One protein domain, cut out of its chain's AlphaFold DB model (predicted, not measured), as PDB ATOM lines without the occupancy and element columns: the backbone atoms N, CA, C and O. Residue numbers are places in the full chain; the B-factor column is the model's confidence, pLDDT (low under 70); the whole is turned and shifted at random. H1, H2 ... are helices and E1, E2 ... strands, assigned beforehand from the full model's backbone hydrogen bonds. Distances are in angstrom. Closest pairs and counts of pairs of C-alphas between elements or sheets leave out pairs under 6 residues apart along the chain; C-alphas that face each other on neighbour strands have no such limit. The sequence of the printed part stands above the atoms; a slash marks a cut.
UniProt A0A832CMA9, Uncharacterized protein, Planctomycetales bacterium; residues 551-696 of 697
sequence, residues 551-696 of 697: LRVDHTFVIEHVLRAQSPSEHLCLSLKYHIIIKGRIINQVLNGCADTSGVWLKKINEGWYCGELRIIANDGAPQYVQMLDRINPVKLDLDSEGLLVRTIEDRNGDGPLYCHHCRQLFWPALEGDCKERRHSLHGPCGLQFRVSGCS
ATOM      1  N   LEU A 551     -27.153  26.021 -39.892       76.62
ATOM      2  CA  LEU A 551     -27.315  24.612 -40.280       76.62
ATOM      3  C   LEU A 551     -28.627  24.011 -39.767       76.62
ATOM      4  O   LEU A 551     -29.114  23.048 -40.357       76.62
ATOM      5  N   ARG A 552     -29.194  24.579 -38.691       80.69
ATOM      6  CA  ARG A 552     -30.453  24.147 -38.056       80.69
ATOM      7  C   ARG A 552     -30.526  22.634 -37.784       80.69
ATOM      8  O   ARG A 552     -31.603  22.059 -37.877       80.69
ATOM      9  N   VAL A 553     -29.400  21.984 -37.474       82.75
ATOM     10  CA  VAL A 553     -29.352  20.533 -37.203       82.75
ATOM     11  C   VAL A 553     -30.326  20.180 -36.074       82.75
ATOM     12  O   VAL A 553     -30.435  20.913 -35.094       82.75
ATOM     13  N   ASP A 554     -31.067  19.090 -36.260       84.94
ATOM     14  CA  ASP A 554     -32.140  18.575 -35.401       84.94
ATOM     15  C   ASP A 554     -33.385  19.473 -35.263       84.94
ATOM     16  O   ASP A 554     -34.359  19.092 -34.609       84.94
ATOM     17  N   HIS A 555     -33.435  20.619 -35.952       87.94
ATOM     18  CA  HIS A 555     -34.654  21.417 -36.039       87.94
ATOM     19  C   HIS A 555     -35.746  20.644 -36.788       87.94
ATOM     20  O   HIS A 555     -35.485  20.035 -37.827       87.94
ATOM     21  N   THR A 556     -36.981  20.680 -36.280       90.25
ATOM     22  CA  THR A 556     -38.110  19.973 -36.894       90.25
ATOM     23  C   THR A 556     -39.083  20.958 -37.523       90.25
ATOM     24  O   THR A 556     -39.672  21.789 -36.831       90.25
ATOM     25  N   PHE A 557     -39.295  20.818 -38.830       90.31
ATOM     26  CA  PHE A 557     -40.358  21.512 -39.551       90.31
ATOM     27  C   PHE A 557     -41.575  20.610 -39.703       90.31
ATOM     28  O   PHE A 557     -41.448  19.457 -40.118       90.31
ATOM     29  N   VAL A 558     -42.757  21.142 -39.415       90.12
ATOM     30  CA  VAL A 558     -44.031  20.457 -39.646       90.12
ATOM     31  C   VAL A 558     -44.707  21.082 -40.856       90.12
ATOM     32  O   VAL A 558     -44.935  22.288 -40.874       90.12
ATOM     33  N   ILE A 559     -45.037  20.280 -41.871       90.12
ATOM     34  CA  ILE A 559     -45.811  20.760 -43.021       90.12
ATOM     35  C   ILE A 559     -47.281  20.875 -42.617       90.12
ATOM     36  O   ILE A 559     -47.940  19.870 -42.353       90.12
ATOM     37  N   GLU A 560     -47.801  22.100 -42.607       85.00
ATOM     38  CA  GLU A 560     -49.175  22.391 -42.183       85.00
ATOM     39  C   GLU A 560     -50.132  22.532 -43.370       85.00
ATOM     40  O   GLU A 560     -51.252  22.007 -43.358       85.00
ATOM     41  N   HIS A 561     -49.686  23.243 -44.408       86.31
ATOM     42  CA  HIS A 561     -50.505  23.579 -45.566       86.31
ATOM     43  C   HIS A 561     -49.746  23.405 -46.870       86.31
ATOM     44  O   HIS A 561     -48.552  23.692 -46.951       86.31
ATOM     45  N   VAL A 562     -50.494  23.058 -47.913       86.81
ATOM     46  CA  VAL A 562     -50.044  23.145 -49.301       86.81
ATOM     47  C   VAL A 562     -50.595  24.437 -49.902       86.81
ATOM     48  O   VAL A 562     -51.797  24.711 -49.845       86.81
ATOM     49  N   LEU A 563     -49.708  25.246 -50.466       84.88
ATOM     50  CA  LEU A 563     -50.016  26.470 -51.194       84.88
ATOM     51  C   LEU A 563     -49.835  26.211 -52.689       84.88
ATOM     52  O   LEU A 563     -48.864  25.582 -53.110       84.88
ATOM     53  N   ARG A 564     -50.771  26.716 -53.495       76.50
ATOM     54  CA  ARG A 564     -50.725  26.632 -54.958       76.50
ATOM     55  C   ARG A 564     -50.803  28.023 -55.559       76.50
ATOM     56  O   ARG A 564     -51.505  28.891 -55.037       76.50
ATOM     57  N   ALA A 565     -50.133  28.217 -56.690       63.38
ATOM     58  CA  ALA A 565     -50.303  29.427 -57.478       63.38
ATOM     59  C   ALA A 565     -51.797  29.613 -57.810       63.38
ATOM     60  O   ALA A 565     -52.406  28.755 -58.445       63.38
ATOM     61  N   GLN A 566     -52.379  30.733 -57.366       63.94
ATOM     62  CA  GLN A 566     -53.765  31.141 -57.650       63.94
ATOM     63  C   GLN A 566     -54.882  30.303 -56.984       63.94
ATOM     64  O   GLN A 566     -56.025  30.362 -57.426       63.94
ATOM     65  N   SER A 567     -54.608  29.542 -55.915       66.12
ATOM     66  CA  SER A 567     -55.648  28.838 -55.134       66.12
ATOM     67  C   SER A 567     -55.509  29.096 -53.627       66.12
ATOM     68  O   SER A 567     -54.399  29.357 -53.159       66.12
ATOM     69  N   PRO A 568     -56.609  29.038 -52.850       68.50
ATOM     70  CA  PRO A 568     -56.539  29.147 -51.395       68.50
ATOM     71  C   PRO A 568     -55.686  28.018 -50.798       68.50
ATOM     72  O   PRO A 568     -55.611  26.921 -51.347       68.50
ATOM     73  N   SER A 569     -55.037  28.300 -49.667       75.75
ATOM     74  CA  SER A 569     -54.223  27.325 -48.936       75.75
ATOM     75  C   SER A 569     -55.064  26.120 -48.515       75.75
ATOM     76  O   SER A 569     -56.123  26.300 -47.908       75.75
ATOM     77  N   GLU A 570     -54.574  24.908 -48.747       80.12
ATOM     78  CA  GLU A 570     -55.272  23.682 -48.365       80.12
ATOM     79  C   GLU A 570     -54.569  22.987 -47.201       80.12
ATOM     80  O   GLU A 570     -53.349  22.816 -47.197       80.12
ATOM     81  N   HIS A 571     -55.352  22.582 -46.199       77.69
ATOM     82  CA  HIS A 571     -54.855  21.754 -45.104       77.69
ATOM     83  C   HIS A 571     -54.565  20.336 -45.590       77.69
ATOM     84  O   HIS A 571     -55.347  19.753 -46.350       77.69
ATOM     85  N   LEU A 572     -53.476  19.759 -45.089       80.38
ATOM     86  CA  LEU A 572     -53.221  18.330 -45.224       80.38
ATOM     87  C   LEU A 572     -54.226  17.510 -44.400       80.38
ATOM     88  O   LEU A 572     -54.941  18.022 -43.535       80.38
ATOM     89  N   CYS A 573     -54.325  16.224 -44.724       76.31
ATOM     90  CA  CYS A 573     -55.195  15.278 -44.047       76.31
ATOM     91  C   CYS A 573     -54.930  15.292 -42.536       76.31
ATOM     92  O   CYS A 573     -53.819  15.003 -42.102       76.31
ATOM     93  N   LEU A 574     -55.963  15.564 -41.734       73.38
ATOM     94  CA  LEU A 574     -55.834  15.679 -40.277       73.38
ATOM     95  C   LEU A 574     -55.397  14.382 -39.588       73.38
ATOM     96  O   LEU A 574     -55.145  14.423 -38.393       73.38
ATOM     97  N   SER A 575     -55.365  13.243 -40.285       79.25
ATOM     98  CA  SER A 575     -54.913  11.965 -39.732       79.25
ATOM     99  C   SER A 575     -53.408  11.727 -39.851       79.25
ATOM    100  O   SER A 575     -52.936  10.741 -39.289       79.25
ATOM    101  N   LEU A 576     -52.674  12.564 -40.596       84.12
ATOM    102  CA  LEU A 576     -51.237  12.418 -40.842       84.12
ATOM    103  C   LEU A 576     -50.511  13.756 -40.658       84.12
ATOM    104  O   LEU A 576     -50.951  14.790 -41.155       84.12
ATOM    105  N   LYS A 577     -49.351  13.721 -40.004       87.44
ATOM    106  CA  LYS A 577     -48.437  14.856 -39.842       87.44
ATOM    107  C   LYS A 577     -47.121  14.564 -40.548       87.44
ATOM    108  O   LYS A 577     -46.570  13.478 -40.392       87.44
ATOM    109  N   TYR A 578     -46.614  15.537 -41.297       90.94
ATOM    110  CA  TYR A 578     -45.370  15.421 -42.061       90.94
ATOM    111  C   TYR A 578     -44.294  16.254 -41.374       90.94
ATOM    112  O   TYR A 578     -44.366  17.481 -41.368       90.94
ATOM    113  N   HIS A 579     -43.334  15.581 -40.751       92.06
ATOM    114  CA  HIS A 579     -42.243  16.194 -40.007       92.06
ATOM    115  C   HIS A 579     -40.952  16.040 -40.803       92.06
ATOM    116  O   HIS A 579     -40.654  14.942 -41.264       92.06
ATOM    117  N   ILE A 580     -40.167  17.104 -40.933       92.19
ATOM    118  CA  ILE A 580     -38.830  17.047 -41.519       92.19
ATOM    119  C   ILE A 580     -37.825  17.458 -40.454       92.19
ATOM    120  O   ILE A 580     -37.810  18.609 -40.021       92.19
ATOM    121  N   ILE A 581     -36.997  16.504 -40.035       91.56
ATOM    122  CA  ILE A 581     -35.935  16.720 -39.053       91.56
ATOM    123  C   ILE A 581     -34.662  17.052 -39.817       91.56
ATOM    124  O   ILE A 581     -34.114  16.194 -40.512       91.56
ATOM    125  N   ILE A 582     -34.197  18.290 -39.708       90.25
ATOM    126  CA  ILE A 582     -33.021  18.756 -40.436       90.25
ATOM    127  C   ILE A 582     -31.778  18.005 -39.961       90.25
ATOM    128  O   ILE A 582     -31.471  17.942 -38.774       90.25
ATOM    129  N   LYS A 583     -31.042  17.440 -40.913       86.62
ATOM    130  CA  LYS A 583     -29.744  16.791 -40.694       86.62
ATOM    131  C   LYS A 583     -28.582  17.685 -41.104       86.62
ATOM    132  O   LYS A 583     -27.454  17.435 -40.701       86.62
ATOM    133  N   GLY A 584     -28.843  18.713 -41.903       86.31
ATOM    134  CA  GLY A 584     -27.811  19.637 -42.331       86.31
ATOM    135  C   GLY A 584     -28.275  20.604 -43.404       86.31
ATOM    136  O   GLY A 584     -29.450  20.640 -43.781       86.31
ATOM    137  N   ARG A 585     -27.316  21.364 -43.928       86.69
ATOM    138  CA  ARG A 585     -27.518  22.334 -45.004       86.69
ATOM    139  C   ARG A 585     -26.473  22.135 -46.092       86.69
ATOM    140  O   ARG A 585     -25.310  21.844 -45.808       86.69
ATOM    141  N   ILE A 586     -26.900  22.274 -47.336       85.12
ATOM    142  CA  ILE A 586     -26.030  22.170 -48.501       85.12
ATOM    143  C   ILE A 586     -25.301  23.503 -48.646       85.12
ATOM    144  O   ILE A 586     -25.934  24.527 -48.890       85.12
ATOM    145  N   ILE A 587     -23.986  23.488 -48.447       79.94
ATOM    146  CA  ILE A 587     -23.114  24.658 -48.588       79.94
ATOM    147  C   ILE A 587     -21.872  24.198 -49.351       79.94
ATOM    148  O   ILE A 587     -21.297  23.157 -49.025       79.94
ATOM    149  N   ASN A 588     -21.472  24.956 -50.367       75.69
ATOM    150  CA  ASN A 588     -20.394  24.623 -51.299       75.69
ATOM    151  C   ASN A 588     -20.630  23.278 -52.009       75.69
ATOM    152  O   ASN A 588     -19.697  22.507 -52.226       75.69
ATOM    153  N   GLN A 589     -21.890  22.989 -52.360       77.44
ATOM    154  CA  GLN A 589     -22.353  21.735 -52.976       77.44
ATOM    155  C   GLN A 589     -22.079  20.469 -52.146       77.44
ATOM    156  O   GLN A 589     -22.066  19.358 -52.676       77.44
ATOM    157  N   VAL A 590     -21.896  20.625 -50.835       76.69
ATOM    158  CA  VAL A 590     -21.667  19.536 -49.881       76.69
ATOM    159  C   VAL A 590     -22.709  19.639 -48.774       76.69
ATOM    160  O   VAL A 590     -23.046  20.735 -48.328       76.69
ATOM    161  N   LEU A 591     -23.249  18.506 -48.324       80.00
ATOM    162  CA  LEU A 591     -24.163  18.478 -47.185       80.00
ATOM    163  C   LEU A 591     -23.368  18.569 -45.875       80.00
ATOM    164  O   LEU A 591     -22.729  17.605 -45.464       80.00
ATOM    165  N   ASN A 592     -23.441  19.719 -45.207       74.94
ATOM    166  CA  ASN A 592     -22.751  19.967 -43.941       74.94
ATOM    167  C   ASN A 592     -23.682  19.683 -42.754       74.94
ATOM    168  O   ASN A 592     -24.845  20.087 -42.770       74.94
ATOM    169  N   GLY A 593     -23.161  19.020 -41.714       67.44
ATOM    170  CA  GLY A 593     -23.907  18.650 -40.497       67.44
ATOM    171  C   GLY A 593     -24.324  17.176 -40.412       67.44
ATOM    172  O   GLY A 593     -24.733  16.727 -39.346       67.44
ATOM    173  N   CYS A 594     -24.149  16.398 -41.488       65.25
ATOM    174  CA  CYS A 594     -24.458  14.969 -41.527       65.25
ATOM    175  C   CYS A 594     -23.224  14.150 -41.935       65.25
ATOM    176  O   CYS A 594     -22.481  14.554 -42.823       65.25
ATOM    177  N   ALA A 595     -23.010  12.998 -41.291       52.50
ATOM    178  CA  ALA A 595     -21.863  12.127 -41.561       52.50
ATOM    179  C   ALA A 595     -22.040  11.226 -42.801       52.50
ATOM    180  O   ALA A 595     -21.056  10.663 -43.276       52.50
ATOM    181  N   ASP A 596     -23.264  11.085 -43.325       57.56
ATOM    182  CA  ASP A 596     -23.562  10.223 -44.471       57.56
ATOM    183  C   ASP A 596     -24.271  11.002 -45.584       57.56
ATOM    184  O   ASP A 596     -25.409  11.450 -45.448       57.56
ATOM    185  N   THR A 597     -23.562  11.179 -46.695       59.34
ATOM    186  CA  THR A 597     -24.050  11.827 -47.919       59.34
ATOM    187  C   THR A 597     -24.231  10.827 -49.062       59.34
ATOM    188  O   THR A 597     -24.543  11.214 -50.192       59.34
ATOM    189  N   SER A 598     -24.038   9.529 -48.798       60.72
ATOM    190  CA  SER A 598     -24.070   8.499 -49.828       60.72
ATOM    191  C   SER A 598     -25.482   8.335 -50.410       60.72
ATOM    192  O   SER A 598     -26.490   8.225 -49.709       60.72
ATOM    193  N   GLY A 599     -25.575   8.379 -51.742       70.94
ATOM    194  CA  GLY A 599     -26.846   8.215 -52.455       70.94
ATOM    195  C   GLY A 599     -27.802   9.414 -52.392       70.94
ATOM    196  O   GLY A 599     -29.008   9.219 -52.538       70.94
ATOM    197  N   VAL A 600     -27.301  10.636 -52.164       82.31
ATOM    198  CA  VAL A 600     -28.076  11.882 -52.330       82.31
ATOM    199  C   VAL A 600     -27.604  12.621 -53.579       82.31
ATOM    200  O   VAL A 600     -26.436  12.986 -53.694       82.31
ATOM    201  N   TRP A 601     -28.514  12.883 -54.515       84.62
ATOM    202  CA  TRP A 601     -28.211  13.651 -55.715       84.62
ATOM    203  C   TRP A 601     -28.310  15.156 -55.434       84.62
ATOM    204  O   TRP A 601     -29.403  15.720 -55.307       84.62
ATOM    205  N   LEU A 602     -27.149  15.805 -55.346       84.62
ATOM    206  CA  LEU A 602     -27.020  17.254 -55.198       84.62
ATOM    207  C   LEU A 602     -26.867  17.920 -56.570       84.62
ATOM    208  O   LEU A 602     -25.993  17.563 -57.359       84.62
ATOM    209  N   LYS A 603     -27.726  18.899 -56.854       84.88
ATOM    210  CA  LYS A 603     -27.659  19.773 -58.031       84.88
ATOM    211  C   LYS A 603     -27.221  21.167 -57.583       84.88
ATOM    212  O   LYS A 603     -27.486  21.569 -56.455       84.88
ATOM    213  N   LYS A 604     -26.652  21.961 -58.494       83.00
ATOM    214  CA  LYS A 604     -26.243  23.352 -58.210       83.00
ATOM    215  C   LYS A 604     -27.386  24.230 -57.671       83.00
ATOM    216  O   LYS A 604     -27.138  25.137 -56.891       83.00
ATOM    217  N   ILE A 605     -28.631  23.953 -58.069       86.38
ATOM    218  CA  ILE A 605     -29.820  24.661 -57.563       86.38
ATOM    219  C   ILE A 605     -30.113  24.374 -56.085       86.38
ATOM    220  O   ILE A 605     -30.772  25.180 -55.444       86.38
ATOM    221  N   ASN A 606     -29.617  23.258 -55.540       89.62
ATOM    222  CA  ASN A 606     -29.811  22.904 -54.137       89.62
ATOM    223  C   ASN A 606     -28.834  23.640 -53.199       89.62
ATOM    224  O   ASN A 606     -28.813  23.358 -52.004       89.62
ATOM    225  N   GLU A 607     -28.001  24.552 -53.710       86.44
ATOM    226  CA  GLU A 607     -27.114  25.364 -52.876       86.44
ATOM    227  C   GLU A 607     -27.930  26.191 -51.867       86.44
ATOM    228  O   GLU A 607     -28.898  26.860 -52.228       86.44
ATOM    229  N   GLY A 608     -27.559  26.120 -50.588       86.06
ATOM    230  CA  GLY A 608     -28.265  26.773 -49.487       86.06
ATOM    231  C   GLY A 608     -29.503  26.030 -48.973       86.06
ATOM    232  O   GLY A 608     -30.046  26.446 -47.944       86.06
ATOM    233  N   TRP A 609     -29.936  24.943 -49.625       91.44
ATOM    234  CA  TRP A 609     -31.092  24.148 -49.198       91.44
ATOM    235  C   TRP A 609     -30.767  23.323 -47.955       91.44
ATOM    236  O   TRP A 609     -29.623  22.926 -47.717       91.44
ATOM    237  N   TYR A 610     -31.794  23.008 -47.176       91.12
ATOM    238  CA  TYR A 610     -31.675  22.101 -46.043       91.12
ATOM    239  C   TYR A 610     -31.911  20.659 -46.477       91.12
ATOM    240  O   TYR A 610     -32.681  20.397 -47.397       91.12
ATOM    241  N   CYS A 611     -31.268  19.716 -45.801       91.31
ATOM    242  CA  CYS A 611     -31.474  18.288 -46.001       91.31
ATOM    243  C   CYS A 611     -31.929  17.664 -44.684       91.31
ATOM    244  O   CYS A 611     -31.365  17.967 -43.628       91.31
ATOM    245  N   GLY A 612     -32.949  16.812 -44.721       90.88
ATOM    246  CA  GLY A 612     -33.572  16.279 -43.517       90.88
ATOM    247  C   GLY A 612     -34.254  14.931 -43.699       90.88
ATOM    248  O   GLY A 612     -34.465  14.442 -44.805       90.88
ATOM    249  N   GLU A 613     -34.598  14.323 -42.573       91.50
ATOM    250  CA  GLU A 613     -35.344  13.072 -42.498       91.50
ATOM    251  C   GLU A 613     -36.846  13.381 -42.445       91.50
ATOM    252  O   GLU A 613     -37.333  13.959 -41.471       91.50
ATOM    253  N   LEU A 614     -37.578  12.999 -43.491       91.25
ATOM    254  CA  LEU A 614     -39.034  13.037 -43.536       91.25
ATOM    255  C   LEU A 614     -39.608  11.881 -42.712       91.25
ATOM    256  O   LEU A 614     -39.304  10.711 -42.952       91.25
ATOM    257  N   ARG A 615     -40.502  12.216 -41.784       91.50
ATOM    258  CA  ARG A 615     -41.324  11.285 -41.011       91.50
ATOM    259  C   ARG A 615     -42.792  11.619 -41.216       91.50
ATOM    260  O   ARG A 615     -43.191  12.778 -41.120       91.50
ATOM    261  N   ILE A 616     -43.597  10.593 -41.463       89.25
ATOM    262  CA  ILE A 616     -45.053  10.712 -41.525       89.25
ATOM    263  C   ILE A 616     -45.612  10.044 -40.271       89.25
ATOM    264  O   ILE A 616     -45.319   8.881 -40.013       89.25
ATOM    265  N   ILE A 617     -46.373  10.782 -39.468       88.44
ATOM    266  CA  ILE A 617     -46.851  10.344 -38.151       88.44
ATOM    267  C   ILE A 617     -48.380  10.379 -38.146       88.44
ATOM    268  O   ILE A 617     -48.973  11.382 -38.540       88.44
ATOM    269  N   ALA A 618     -49.026   9.297 -37.715       86.00
ATOM    270  CA  ALA A 618     -50.476   9.251 -37.543       86.00
ATOM    271  C   ALA A 618     -50.934   9.982 -36.263       86.00
ATOM    272  O   ALA A 618     -50.131  10.332 -35.400       86.00
ATOM    273  N   ASN A 619     -52.240  10.219 -36.112       82.00
ATOM    274  CA  ASN A 619     -52.784  10.929 -34.941       82.00
ATOM    275  C   ASN A 619     -52.543  10.237 -33.595       82.00
ATOM    276  O   ASN A 619     -52.515  10.908 -32.568       82.00
ATOM    277  N   ASP A 620     -52.373   8.920 -33.602       81.38
ATOM    278  CA  ASP A 620     -52.008   8.118 -32.433       81.38
ATOM    279  C   ASP A 620     -50.500   8.162 -32.116       81.38
ATOM    280  O   ASP A 620     -50.051   7.547 -31.152       81.38
ATOM    281  N   GLY A 621     -49.714   8.901 -32.907       80.81
ATOM    282  CA  GLY A 621     -48.267   9.020 -32.769       80.81
ATOM    283  C   GLY A 621     -47.474   7.913 -33.469       80.81
ATOM    284  O   GLY A 621     -46.243   7.950 -33.431       80.81
ATOM    285  N   ALA A 622     -48.127   6.948 -34.127       82.94
ATOM    286  CA  ALA A 622     -47.435   5.855 -34.804       82.94
ATOM    287  C   ALA A 622     -46.764   6.327 -36.116       82.94
ATOM    288  O   ALA A 622     -47.416   6.996 -36.929       82.94
ATOM    289  N   PRO A 623     -45.490   5.964 -36.375       85.12
ATOM    290  CA  PRO A 623     -44.842   6.202 -37.663       85.12
ATOM    291  C   PRO A 623     -45.554   5.455 -38.795       85.12
ATOM    292  O   PRO A 623     -45.891   4.280 -38.660       85.12
ATOM    293  N   GLN A 624     -45.739   6.119 -39.929       82.50
ATOM    294  CA  GLN A 624     -46.388   5.581 -41.122       82.50
ATOM    295  C   GLN A 624     -45.403   5.522 -42.289       82.50
ATOM    296  O   GLN A 624     -44.515   6.365 -42.412       82.50
ATOM    297  N   TYR A 625     -45.582   4.530 -43.167       77.62
ATOM    298  CA  TYR A 625     -44.812   4.369 -44.410       77.62
ATOM    299  C   TYR A 625     -43.283   4.253 -44.232       77.62
ATOM    300  O   TYR A 625     -42.538   4.561 -45.157       77.62
ATOM    301  N   VAL A 626     -42.799   3.778 -43.075       76.56
ATOM    302  CA  VAL A 626     -41.364   3.751 -42.707       76.56
ATOM    303  C   VAL A 626     -40.475   3.144 -43.805       76.56
ATOM    304  O   VAL A 626     -39.559   3.806 -44.277       76.56
ATOM    305  N   GLN A 627     -40.799   1.941 -44.295       75.44
ATOM    306  CA  GLN A 627     -40.017   1.265 -45.348       75.44
ATOM    307  C   GLN A 627     -40.031   2.006 -46.697       75.44
ATOM    308  O   GLN A 627     -39.103   1.892 -47.494       75.44
ATOM    309  N   MET A 628     -41.104   2.748 -46.989       76.25
ATOM    310  CA  MET A 628     -41.224   3.531 -48.223       76.25
ATOM    311  C   MET A 628     -40.406   4.821 -48.124       76.25
ATOM    312  O   MET A 628     -39.792   5.240 -49.105       76.25
ATOM    313  N   LEU A 629     -40.357   5.418 -46.932       84.06
ATOM    314  CA  LEU A 629     -39.579   6.620 -46.654       84.06
ATOM    315  C   LEU A 629     -38.069   6.381 -46.774       84.06
ATOM    316  O   LEU A 629     -37.374   7.318 -47.143       84.06
ATOM    317  N   ASP A 630     -37.559   5.158 -46.598       83.44
ATOM    318  CA  ASP A 630     -36.136   4.835 -46.833       83.44
ATOM    319  C   ASP A 630     -35.678   5.131 -48.277       83.44
ATOM    320  O   ASP A 630     -34.518   5.476 -48.525       83.44
ATOM    321  N   ARG A 631     -36.594   5.029 -49.252       82.88
ATOM    322  CA  ARG A 631     -36.320   5.337 -50.668       82.88
ATOM    323  C   ARG A 631     -36.387   6.829 -50.985       82.88
ATOM    324  O   ARG A 631     -35.813   7.256 -51.981       82.88
ATOM    325  N   ILE A 632     -37.083   7.597 -50.151       86.00
ATOM    326  CA  ILE A 632     -37.298   9.042 -50.311       86.00
ATOM    327  C   ILE A 632     -36.227   9.816 -49.546       86.00
ATOM    328  O   ILE A 632     -35.660  10.781 -50.057       86.00
ATOM    329  N   ASN A 633     -35.952   9.388 -48.316       87.62
ATOM    330  CA  ASN A 633     -35.053  10.063 -47.404       87.62
ATOM    331  C   ASN A 633     -33.588   9.958 -47.844       87.62
ATOM    332  O   ASN A 633     -33.171   8.920 -48.357       87.62
ATOM    333  N   PRO A 634     -32.782  10.993 -47.563       90.19
ATOM    334  CA  PRO A 634     -33.205  12.274 -46.994       90.19
ATOM    335  C   PRO A 634     -33.879  13.181 -48.044       90.19
ATOM    336  O   PRO A 634     -33.567  13.111 -49.232       90.19
ATOM    337  N   VAL A 635     -34.796  14.044 -47.599       91.12
ATOM    338  CA  VAL A 635     -35.420  15.078 -48.439       91.12
ATOM    339  C   VAL A 635     -34.614  16.374 -48.392       91.12
ATOM    340  O   VAL A 635     -34.087  16.752 -47.347       91.12
ATOM    341  N   LYS A 636     -34.549  17.078 -49.520       92.88
ATOM    342  CA  LYS A 636     -33.953  18.408 -49.672       92.88
ATOM    343  C   LYS A 636     -35.066  19.447 -49.746       92.88
ATOM    344  O   LYS A 636     -36.054  19.222 -50.440       92.88
ATOM    345  N   LEU A 637     -34.916  20.582 -49.075       92.62
ATOM    346  CA  LEU A 637     -35.940  21.625 -49.032       92.62
ATOM    347  C   LEU A 637     -35.361  23.041 -49.116       92.62
ATOM    348  O   LEU A 637     -34.399  23.382 -48.423       92.62
ATOM    349  N   ASP A 638     -35.989  23.858 -49.958       92.38
ATOM    350  CA  ASP A 638     -35.708  25.286 -50.118       92.38
ATOM    351  C   ASP A 638     -36.600  26.091 -49.172       92.38
ATOM    352  O   ASP A 638     -37.824  26.078 -49.330       92.38
ATOM    353  N   LEU A 639     -36.011  26.773 -48.193       89.75
ATOM    354  CA  LEU A 639     -36.737  27.634 -47.256       89.75
ATOM    355  C   LEU A 639     -36.629  29.093 -47.685       89.75
ATOM    356  O   LEU A 639     -35.592  29.555 -48.154       89.75
ATOM    357  N   ASP A 640     -37.706  29.840 -47.479       87.50
ATOM    358  CA  ASP A 640     -37.657  31.288 -47.580       87.50
ATOM    359  C   ASP A 640     -36.801  31.920 -46.468       87.50
ATOM    360  O   ASP A 640     -36.377  31.275 -45.508       87.50
ATOM    361  N   SER A 641     -36.540  33.219 -46.604       80.12
ATOM    362  CA  SER A 641     -35.701  33.966 -45.664       80.12
ATOM    363  C   SER A 641     -36.267  34.015 -44.242       80.12
ATOM    364  O   SER A 641     -35.500  34.148 -43.293       80.12
ATOM    365  N   GLU A 642     -37.590  33.916 -44.085       81.62
ATOM    366  CA  GLU A 642     -38.261  33.927 -42.778       81.62
ATOM    367  C   GLU A 642     -38.319  32.530 -42.134       81.62
ATOM    368  O   GLU A 642     -38.537  32.408 -40.930       81.62
ATOM    369  N   GLY A 643     -38.072  31.464 -42.902       81.06
ATOM    370  CA  GLY A 643     -38.139  30.081 -42.437       81.06
ATOM    371  C   GLY A 643     -39.565  29.581 -42.189       81.06
ATOM    372  O   GLY A 643     -39.742  28.638 -41.420       81.06
ATOM    373  N   LEU A 644     -40.566  30.215 -42.805       83.81
ATOM    374  CA  LEU A 644     -41.997  29.910 -42.647       83.81
ATOM    375  C   LEU A 644     -42.592  29.239 -43.890       83.81
ATOM    376  O   LEU A 644     -43.670  28.636 -43.831       83.81
ATOM    377  N   LEU A 645     -41.898  29.340 -45.024       88.56
ATOM    378  CA  LEU A 645     -42.344  28.815 -46.301       88.56
ATOM    379  C   LEU A 645     -41.265  27.929 -46.916       88.56
ATOM    380  O   LEU A 645     -40.176  28.391 -47.249       88.56
ATOM    381  N   VAL A 646     -41.604  26.667 -47.158       90.94
ATOM    382  CA  VAL A 646     -40.805  25.788 -48.007       90.94
ATOM    383  C   VAL A 646     -41.255  25.980 -49.450       90.94
ATOM    384  O   VAL A 646     -42.384  25.645 -49.819       90.94
ATOM    385  N   ARG A 647     -40.378  26.542 -50.275       89.69
ATOM    386  CA  ARG A 647     -40.649  26.842 -51.685       89.69
ATOM    387  C   ARG A 647     -40.670  25.588 -52.541       89.69
ATOM    388  O   ARG A 647     -41.456  25.526 -53.477       89.69
ATOM    389  N   THR A 648     -39.810  24.625 -52.218       90.94
ATOM    390  CA  THR A 648     -39.664  23.362 -52.947       90.94
ATOM    391  C   THR A 648     -39.189  22.265 -51.997       90.94
ATOM    392  O   THR A 648     -38.401  22.538 -51.093       90.94
ATOM    393  N   ILE A 649     -39.641  21.029 -52.225       91.50
ATOM    394  CA  ILE A 649     -39.112  19.814 -51.591       91.50
ATOM    395  C   ILE A 649     -38.744  18.826 -52.698       91.50
ATOM    396  O   ILE A 649     -39.528  18.626 -53.622       91.50
ATOM    397  N   GLU A 650     -37.585  18.192 -52.579       91.94
ATOM    398  CA  GLU A 650     -37.117  17.096 -53.428       91.94
ATOM    399  C   GLU A 650     -36.737  15.893 -52.556       91.94
ATOM    400  O   GLU A 650     -36.226  16.060 -51.452       91.94
ATOM    401  N   ASP A 651     -36.934  14.673 -53.043       89.56
ATOM    402  CA  ASP A 651     -36.328  13.484 -52.443       89.56
ATOM    403  C   ASP A 651     -34.831  13.370 -52.767       89.56
ATOM    404  O   ASP A 651     -34.236  14.212 -53.457       89.56
ATOM    405  N   ARG A 652     -34.209  12.288 -52.293       87.44
ATOM    406  CA  ARG A 652     -32.794  11.994 -52.534       87.44
ATOM    407  C   ARG A 652     -32.401  11.922 -54.015       87.44
ATOM    408  O   ARG A 652     -31.240  12.179 -54.323       87.44
ATOM    409  N   ASN A 653     -33.335  11.629 -54.924       87.81
ATOM    410  CA  ASN A 653     -33.112  11.549 -56.372       87.81
ATOM    411  C   ASN A 653     -33.473  12.855 -57.101       87.81
ATOM    412  O   ASN A 653     -33.208  12.998 -58.292       87.81
ATOM    413  N   GLY A 654     -34.017  13.848 -56.396       87.38
ATOM    414  CA  GLY A 654     -34.408  15.121 -56.992       87.38
ATOM    415  C   GLY A 654     -35.844  15.163 -57.504       87.38
ATOM    416  O   GLY A 654     -36.153  16.082 -58.263       87.38
ATOM    417  N   ASP A 655     -36.698  14.217 -57.107       87.00
ATOM    418  CA  ASP A 655     -38.121  14.216 -57.437       87.00
ATOM    419  C   ASP A 655     -38.936  14.877 -56.319       87.00
ATOM    420  O   ASP A 655     -38.785  14.579 -55.131       87.00
ATOM    421  N   GLY A 656     -39.814  15.806 -56.694       87.62
ATOM    422  CA  GLY A 656     -40.694  16.485 -55.745       87.62
ATOM    423  C   GLY A 656     -41.985  15.709 -55.457       87.62
ATOM    424  O   GLY A 656     -42.417  14.893 -56.277       87.62
ATOM    425  N   PRO A 657     -42.652  15.986 -54.322       87.88
ATOM    426  CA  PRO A 657     -43.939  15.384 -54.017       87.88
ATOM    427  C   PRO A 657     -45.040  15.859 -54.965       87.88
ATOM    428  O   PRO A 657     -45.133  17.026 -55.336       87.88
ATOM    429  N   LEU A 658     -45.942  14.941 -55.275       86.44
ATOM    430  CA  LEU A 658     -47.251  15.163 -55.860       86.44
ATOM    431  C   LEU A 658     -48.283  15.386 -54.754       86.44
ATOM    432  O   LEU A 658     -48.228  14.749 -53.703       86.44
ATOM    433  N   TYR A 659     -49.277  16.230 -55.014       86.00
ATOM    434  CA  TYR A 659     -50.387  16.463 -54.088       86.00
ATOM    435  C   TYR A 659     -51.709  15.914 -54.631       86.00
ATOM    436  O   TYR A 659     -52.068  16.157 -55.785       86.00
ATOM    437  N   CYS A 660     -52.465  15.208 -53.787       84.31
ATOM    438  CA  CYS A 660     -53.808  14.722 -54.100       84.31
ATOM    439  C   CYS A 660     -54.869  15.516 -53.333       84.31
ATOM    440  O   CYS A 660     -54.951  15.400 -52.112       84.31
ATOM    441  N   HIS A 661     -55.746  16.234 -54.038       79.81
ATOM    442  CA  HIS A 661     -56.823  17.020 -53.415       79.81
ATOM    443  C   HIS A 661     -57.867  16.146 -52.698       79.81
ATOM    444  O   HIS A 661     -58.405  16.517 -51.657       79.81
ATOM    445  N   HIS A 662     -58.150  14.957 -53.237       80.88
ATOM    446  CA  HIS A 662     -59.140  14.043 -52.661       80.88
ATOM    447  C   HIS A 662     -58.646  13.432 -51.347       80.88
ATOM    448  O   HIS A 662     -59.393  13.354 -50.377       80.88
ATOM    449  N   CYS A 663     -57.373  13.028 -51.302       80.25
ATOM    450  CA  CYS A 663     -56.772  12.446 -50.103       80.25
ATOM    451  C   CYS A 663     -56.227  13.506 -49.134       80.25
ATOM    452  O   CYS A 663     -56.005  13.195 -47.967       80.25
ATOM    453  N   ARG A 664     -55.978  14.733 -49.615       85.00
ATOM    454  CA  ARG A 664     -55.216  15.792 -48.931       85.00
ATOM    455  C   ARG A 664     -53.853  15.303 -48.428       85.00
ATOM    456  O   ARG A 664     -53.458  15.588 -47.302       85.00
ATOM    457  N   GLN A 665     -53.152  14.530 -49.252       85.12
ATOM    458  CA  GLN A 665     -51.887  13.871 -48.907       85.12
ATOM    459  C   GLN A 665     -50.822  14.123 -49.977       85.12
ATOM    460  O   GLN A 665     -51.150  14.374 -51.142       85.12
ATOM    461  N   LEU A 666     -49.560  14.036 -49.556       85.00
ATOM    462  CA  LEU A 666     -48.379  14.096 -50.418       85.00
ATOM    463  C   LEU A 666     -47.938  12.691 -50.836       85.00
ATOM    464  O   LEU A 666     -47.941  11.772 -50.017       85.00
ATOM    465  N   PHE A 667     -47.535  12.548 -52.096       81.06
ATOM    466  CA  PHE A 667     -47.106  11.297 -52.720       81.06
ATOM    467  C   PHE A 667     -45.814  11.522 -53.494       81.06
ATOM    468  O   PHE A 667     -45.749  12.443 -54.294       81.06
ATOM    469  N   TRP A 668     -44.801  10.679 -53.327       77.94
ATOM    470  CA  TRP A 668     -43.582  10.784 -54.135       77.94
ATOM    471  C   TRP A 668     -43.659   9.898 -55.383       77.94
ATOM    472  O   TRP A 668     -44.144   8.773 -55.278       77.94
ATOM    473  N   PRO A 669     -43.168  10.355 -56.552       68.31
ATOM    474  CA  PRO A 669     -43.149   9.557 -57.781       68.31
ATOM    475  C   PRO A 669     -42.421   8.213 -57.647       68.31
ATOM    476  O   PRO A 669     -42.853   7.230 -58.242       68.31
ATOM    477  N   ALA A 670     -41.377   8.143 -56.809       63.41
ATOM    478  CA  ALA A 670     -40.660   6.908 -56.477       63.41
ATOM    479  C   ALA A 670     -41.531   5.848 -55.761       63.41
ATOM    480  O   ALA A 670     -41.108   4.703 -55.580       63.41
ATOM    481  N   LEU A 671     -42.747   6.221 -55.350       60.38
ATOM    482  CA  LEU A 671     -43.760   5.359 -54.762       60.38
ATOM    483  C   LEU A 671     -44.859   5.073 -55.799       60.38
ATOM    484  O   LEU A 671     -45.956   5.636 -55.750       60.38
ATOM    485  N   GLU A 672     -44.595   4.185 -56.757       53.81
ATOM    486  CA  GLU A 672     -45.683   3.584 -57.535       53.81
ATOM    487  C   GLU A 672     -46.505   2.670 -56.610       53.81
ATOM    488  O   GLU A 672     -46.009   1.643 -56.156       53.81
ATOM    489  N   GLY A 673     -47.744   3.054 -56.284       55.22
ATOM    490  CA  GLY A 673     -48.600   2.237 -55.416       55.22
ATOM    491  C   GLY A 673     -50.030   2.750 -55.278       55.22
ATOM    492  O   GLY A 673     -50.881   2.435 -56.098       55.22
ATOM    493  N   ASP A 674     -50.325   3.588 -54.284       52.25
ATOM    494  CA  ASP A 674     -51.711   3.662 -53.783       52.25
ATOM    495  C   ASP A 674     -52.659   4.646 -54.498       52.25
ATOM    496  O   ASP A 674     -53.871   4.426 -54.548       52.25
ATOM    497  N   CYS A 675     -52.164   5.755 -55.066       50.88
ATOM    498  CA  CYS A 675     -53.055   6.747 -55.700       50.88
ATOM    499  C   CYS A 675     -53.448   6.383 -57.143       50.88
ATOM    500  O   CYS A 675     -54.527   6.779 -57.595       50.88
ATOM    501  N   LYS A 676     -52.612   5.607 -57.859       49.88
ATOM    502  CA  LYS A 676     -52.921   5.125 -59.221       49.88
ATOM    503  C   LYS A 676     -54.143   4.196 -59.211       49.88
ATOM    504  O   LYS A 676     -54.988   4.311 -60.096       49.88
ATOM    505  N   GLU A 677     -54.296   3.360 -58.182       52.84
ATOM    506  CA  GLU A 677     -55.444   2.451 -58.038       52.84
ATOM    507  C   GLU A 677     -56.777   3.189 -57.817       52.84
ATOM    508  O   GLU A 677     -57.825   2.733 -58.273       52.84
ATOM    509  N   ARG A 678     -56.747   4.372 -57.187       58.25
ATOM    510  CA  ARG A 678     -57.945   5.178 -56.873       58.25
ATOM    511  C   ARG A 678     -58.336   6.188 -57.960       58.25
ATOM    512  O   ARG A 678     -59.332   6.887 -57.799       58.25
ATOM    513  N   ARG A 679     -57.579   6.281 -59.067       63.75
ATOM    514  CA  ARG A 679     -57.785   7.234 -60.186       63.75
ATOM    515  C   ARG A 679     -57.905   8.712 -59.769       63.75
ATOM    516  O   ARG A 679     -58.516   9.507 -60.482       63.75
ATOM    517  N   HIS A 680     -57.341   9.105 -58.631       75.69
ATOM    518  CA  HIS A 680     -57.359  10.506 -58.210       75.69
ATOM    519  C   HIS A 680     -56.382  11.343 -59.047       75.69
ATOM    520  O   HIS A 680     -55.278  10.896 -59.362       75.69
ATOM    521  N   SER A 681     -56.758  12.584 -59.367       72.56
ATOM    522  CA  SER A 681     -55.849  13.535 -60.008       72.56
ATOM    523  C   SER A 681     -54.740  13.950 -59.042       72.56
ATOM    524  O   SER A 681     -55.007  14.466 -57.954       72.56
ATOM    525  N   LEU A 682     -53.497  13.726 -59.464       74.69
ATOM    526  CA  LEU A 682     -52.295  14.173 -58.776       74.69
ATOM    527  C   LEU A 682     -51.800  15.462 -59.425       74.69
ATOM    528  O   LEU A 682     -51.699  15.554 -60.647       74.69
ATOM    529  N   HIS A 683     -51.486  16.453 -58.600       73.50
ATOM    530  CA  HIS A 683     -50.887  17.702 -59.049       73.50
ATOM    531  C   HIS A 683     -49.368  17.623 -58.892       73.50
ATOM    532  O   HIS A 683     -48.880  17.233 -57.832       73.50
ATOM    533  N   GLY A 684     -48.658  17.956 -59.977       67.38
ATOM    534  CA  GLY A 684     -47.198  17.909 -60.083       67.38
ATOM    535  C   GLY A 684     -46.474  18.799 -59.066       67.38
ATOM    536  O   GLY A 684     -47.079  19.738 -58.552       67.38
ATOM    537  N   PRO A 685     -45.172  18.561 -58.821       67.19
ATOM    538  CA  PRO A 685     -44.383  19.350 -57.873       67.19
ATOM    539  C   PRO A 685     -44.216  20.820 -58.303       67.19
ATOM    540  O   PRO A 685     -44.013  21.697 -57.466       67.19
ATOM    541  N   CYS A 686     -44.338  21.123 -59.602       58.38
ATOM    542  CA  CYS A 686     -44.260  22.487 -60.119       58.38
ATOM    543  C   CYS A 686     -45.416  23.357 -59.591       58.38
ATOM    544  O   CYS A 686     -46.570  23.174 -59.978       58.38
ATOM    545  N   GLY A 687     -45.087  24.345 -58.753       65.69
ATOM    546  CA  GLY A 687     -46.042  25.312 -58.204       65.69
ATOM    547  C   GLY A 687     -46.643  24.936 -56.846       65.69
ATOM    548  O   GLY A 687     -47.539  25.645 -56.385       65.69
ATOM    549  N   LEU A 688     -46.162  23.857 -56.211       81.88
ATOM    550  CA  LEU A 688     -46.458  23.544 -54.813       81.88
ATOM    551  C   LEU A 688     -45.457  24.256 -53.900       81.88
ATOM    552  O   LEU A 688     -44.254  24.073 -54.039       81.88
ATOM    553  N   GLN A 689     -45.965  25.027 -52.945       87.94
ATOM    554  CA  GLN A 689     -45.192  25.533 -51.810       87.94
ATOM    555  C   GLN A 689     -45.842  25.046 -50.518       87.94
ATOM    556  O   GLN A 689     -47.014  24.665 -50.511       87.94
ATOM    557  N   PHE A 690     -45.111  25.066 -49.411       89.56
ATOM    558  CA  PHE A 690     -45.590  24.512 -48.153       89.56
ATOM    559  C   PHE A 690     -45.414  25.508 -47.023       89.56
ATOM    560  O   PHE A 690     -44.302  25.967 -46.765       89.56
ATOM    561  N   ARG A 691     -46.503  25.824 -46.318       88.88
ATOM    562  CA  ARG A 691     -46.384  26.538 -45.046       88.88
ATOM    563  C   ARG A 691     -45.921  25.543 -43.996       88.88
ATOM    564  O   ARG A 691     -46.528  24.476 -43.854       88.88
ATOM    565  N   VAL A 692     -44.871  25.914 -43.279       88.88
ATOM    566  CA  VAL A 692     -44.315  25.110 -42.198       88.88
ATOM    567  C   VAL A 692     -44.349  25.875 -40.887       88.88
ATOM    568  O   VAL A 692     -44.214  27.098 -40.867       88.88
ATOM    569  N   SER A 693     -44.494  25.144 -39.788       85.50
ATOM    570  CA  SER A 693     -44.190  25.647 -38.453       85.50
ATOM    571  C   SER A 693     -42.922  24.984 -37.929       85.50
ATOM    572  O   SER A 693     -42.665  23.800 -38.167       85.50
ATOM    573  N   GLY A 694     -42.088  25.778 -37.255       72.94
ATOM    574  CA  GLY A 694     -40.915  25.278 -36.550       72.94
ATOM    575  C   GLY A 694     -41.308  24.827 -35.149       72.94
ATOM    576  O   GLY A 694     -41.890  25.602 -34.389       72.94
ATOM    577  N   CYS A 695     -40.957  23.598 -34.783       59.12
ATOM    578  CA  CYS A 695     -40.886  23.198 -33.385       59.12
ATOM    579  C   CYS A 695     -39.412  23.216 -32.975       59.12
ATOM    580  O   CYS A 695     -38.600  22.467 -33.523       59.12
ATOM    581  N   SER A 696     -39.055  24.076 -32.018       47.66
ATOM    582  CA  SER A 696     -37.815  23.880 -31.271       47.66
ATOM    583  C   SER A 696     -37.942  22.574 -30.490       47.66
ATOM    584  O   SER A 696     -38.984  22.347 -29.871       47.66
TER     585      SER A 696
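This is residues 551 to 696 of the 697 residues of an uncharacterized protein of Planctomycetales bacterium (UniProt A0A832CMA9). A closed barrel of six strands, E1, E3, E5, E6, E7 and E10, makes the core, with the short strands E2 and E4 paired onto E1 and E3 and the short helix H1 on its outside over E5. A small separate hairpin of E8 and E9 sits beside the barrel, and the loop that holds H2 lies beyond it. The printed part has 146 residues with ten named strands and two named helices, in the order E1 E2 E3 E4 E5 H1 E6 E7 E8 E9 H2 E10; the class is mostly strand, and the neighbour strands in both sheets are antiparallel. The whole is compact, with a radius of gyration of the C-alphas of 14.6 A, and spans 42 by 31 by 31 A.

The longest strand, E3, holds residues 576 to 587 and measures 31.6 A from first to last C-alpha; it bends by 56 degrees at residue 583. E1, residues 556 to 564, is 23.0 A long, begins at C-alpha 556 at (-38.110, 19.973, -36.894) and bends by 57 degrees at residue 560. E5, residues 610 to 618, is 24.3 A long. E6, residues 635 to 639, and E7, residues 645 to 650, measure 12.7 A and 14.7 A. E10, residues 688 to 695, is 22.1 A long and ends at C-alpha 695 at (-40.886, 23.198, -33.385). Paired onto the ring are E2, residues 567 to 571, and E4, residues 590 to 592. E8, residues 658 to 660, and E9, residues 665 to 667, make the second sheet. H1 holds residues 626 to 632, with C-alpha 626 at (-41.364, 3.751, -42.707), and H2 holds residues 674 to 677.

Round the ring run E1, E3, E5, E6, E7, E10 and back to E1. E3 and E5 stand at 168 degrees, with N 579 and O 615 at 2.8 A. E5 pairs with E6 through N 612 and O 635, 2.9 A. E6 and E7 form a hairpin, with N 636 and O 650 at 2.8 A. E7 pairs with E10 through N 646 and O 690, 2.8 A. E10 and E1 close the ring at 153 degrees, with N 563 and O 689 at 2.8 A. The pairing of E1 is staggered: beside residues 556 to 559 lies E3, with N 557 and O 580 at 2.9 A, and beside residues 561 to 564 lies E2, with N 562 and O 570 at 3.0 A; these two lie on one side of E1 and E10 on the other side. The hairpin of E3 and E4 has N 587 and O 590 at 2.9 A. H1 is on the barrel, outside it, at a height over the sheet of 8.7 A; the closest C-alphas of E5 and H1 are those of Leu 614 and Leu 629, 7.2 A. On the local plane H1 stands at 29 degrees to E5, only just along the strands. In H1, 1 of 3 O i to N i+4 pairs and 3 of 4 O i to N i+3 pairs are within hydrogen-bond range; H2 is too short for an O i to N i+4 pair. The hairpin of E8 and E9 has N 658 and O 667 at 2.7 A, and E8 is only just apart from E10, 8.1 A at the closest. Residues 659 to 660 of E8 also pair, antiparallel, with residues 682 to 683. H2 is not on the barrel.

The C-alphas of Asn 588 and Arg 678, the two farthest apart, are 42.7 A from each other. The printed part has no cut. The link from E4 to E5, 17 residues, is long. The mean pLDDT of the printed part is 80.0; 27 residues are under 70, among them residues 593 to 598 and 669 to 679, and H2 has a mean of 51.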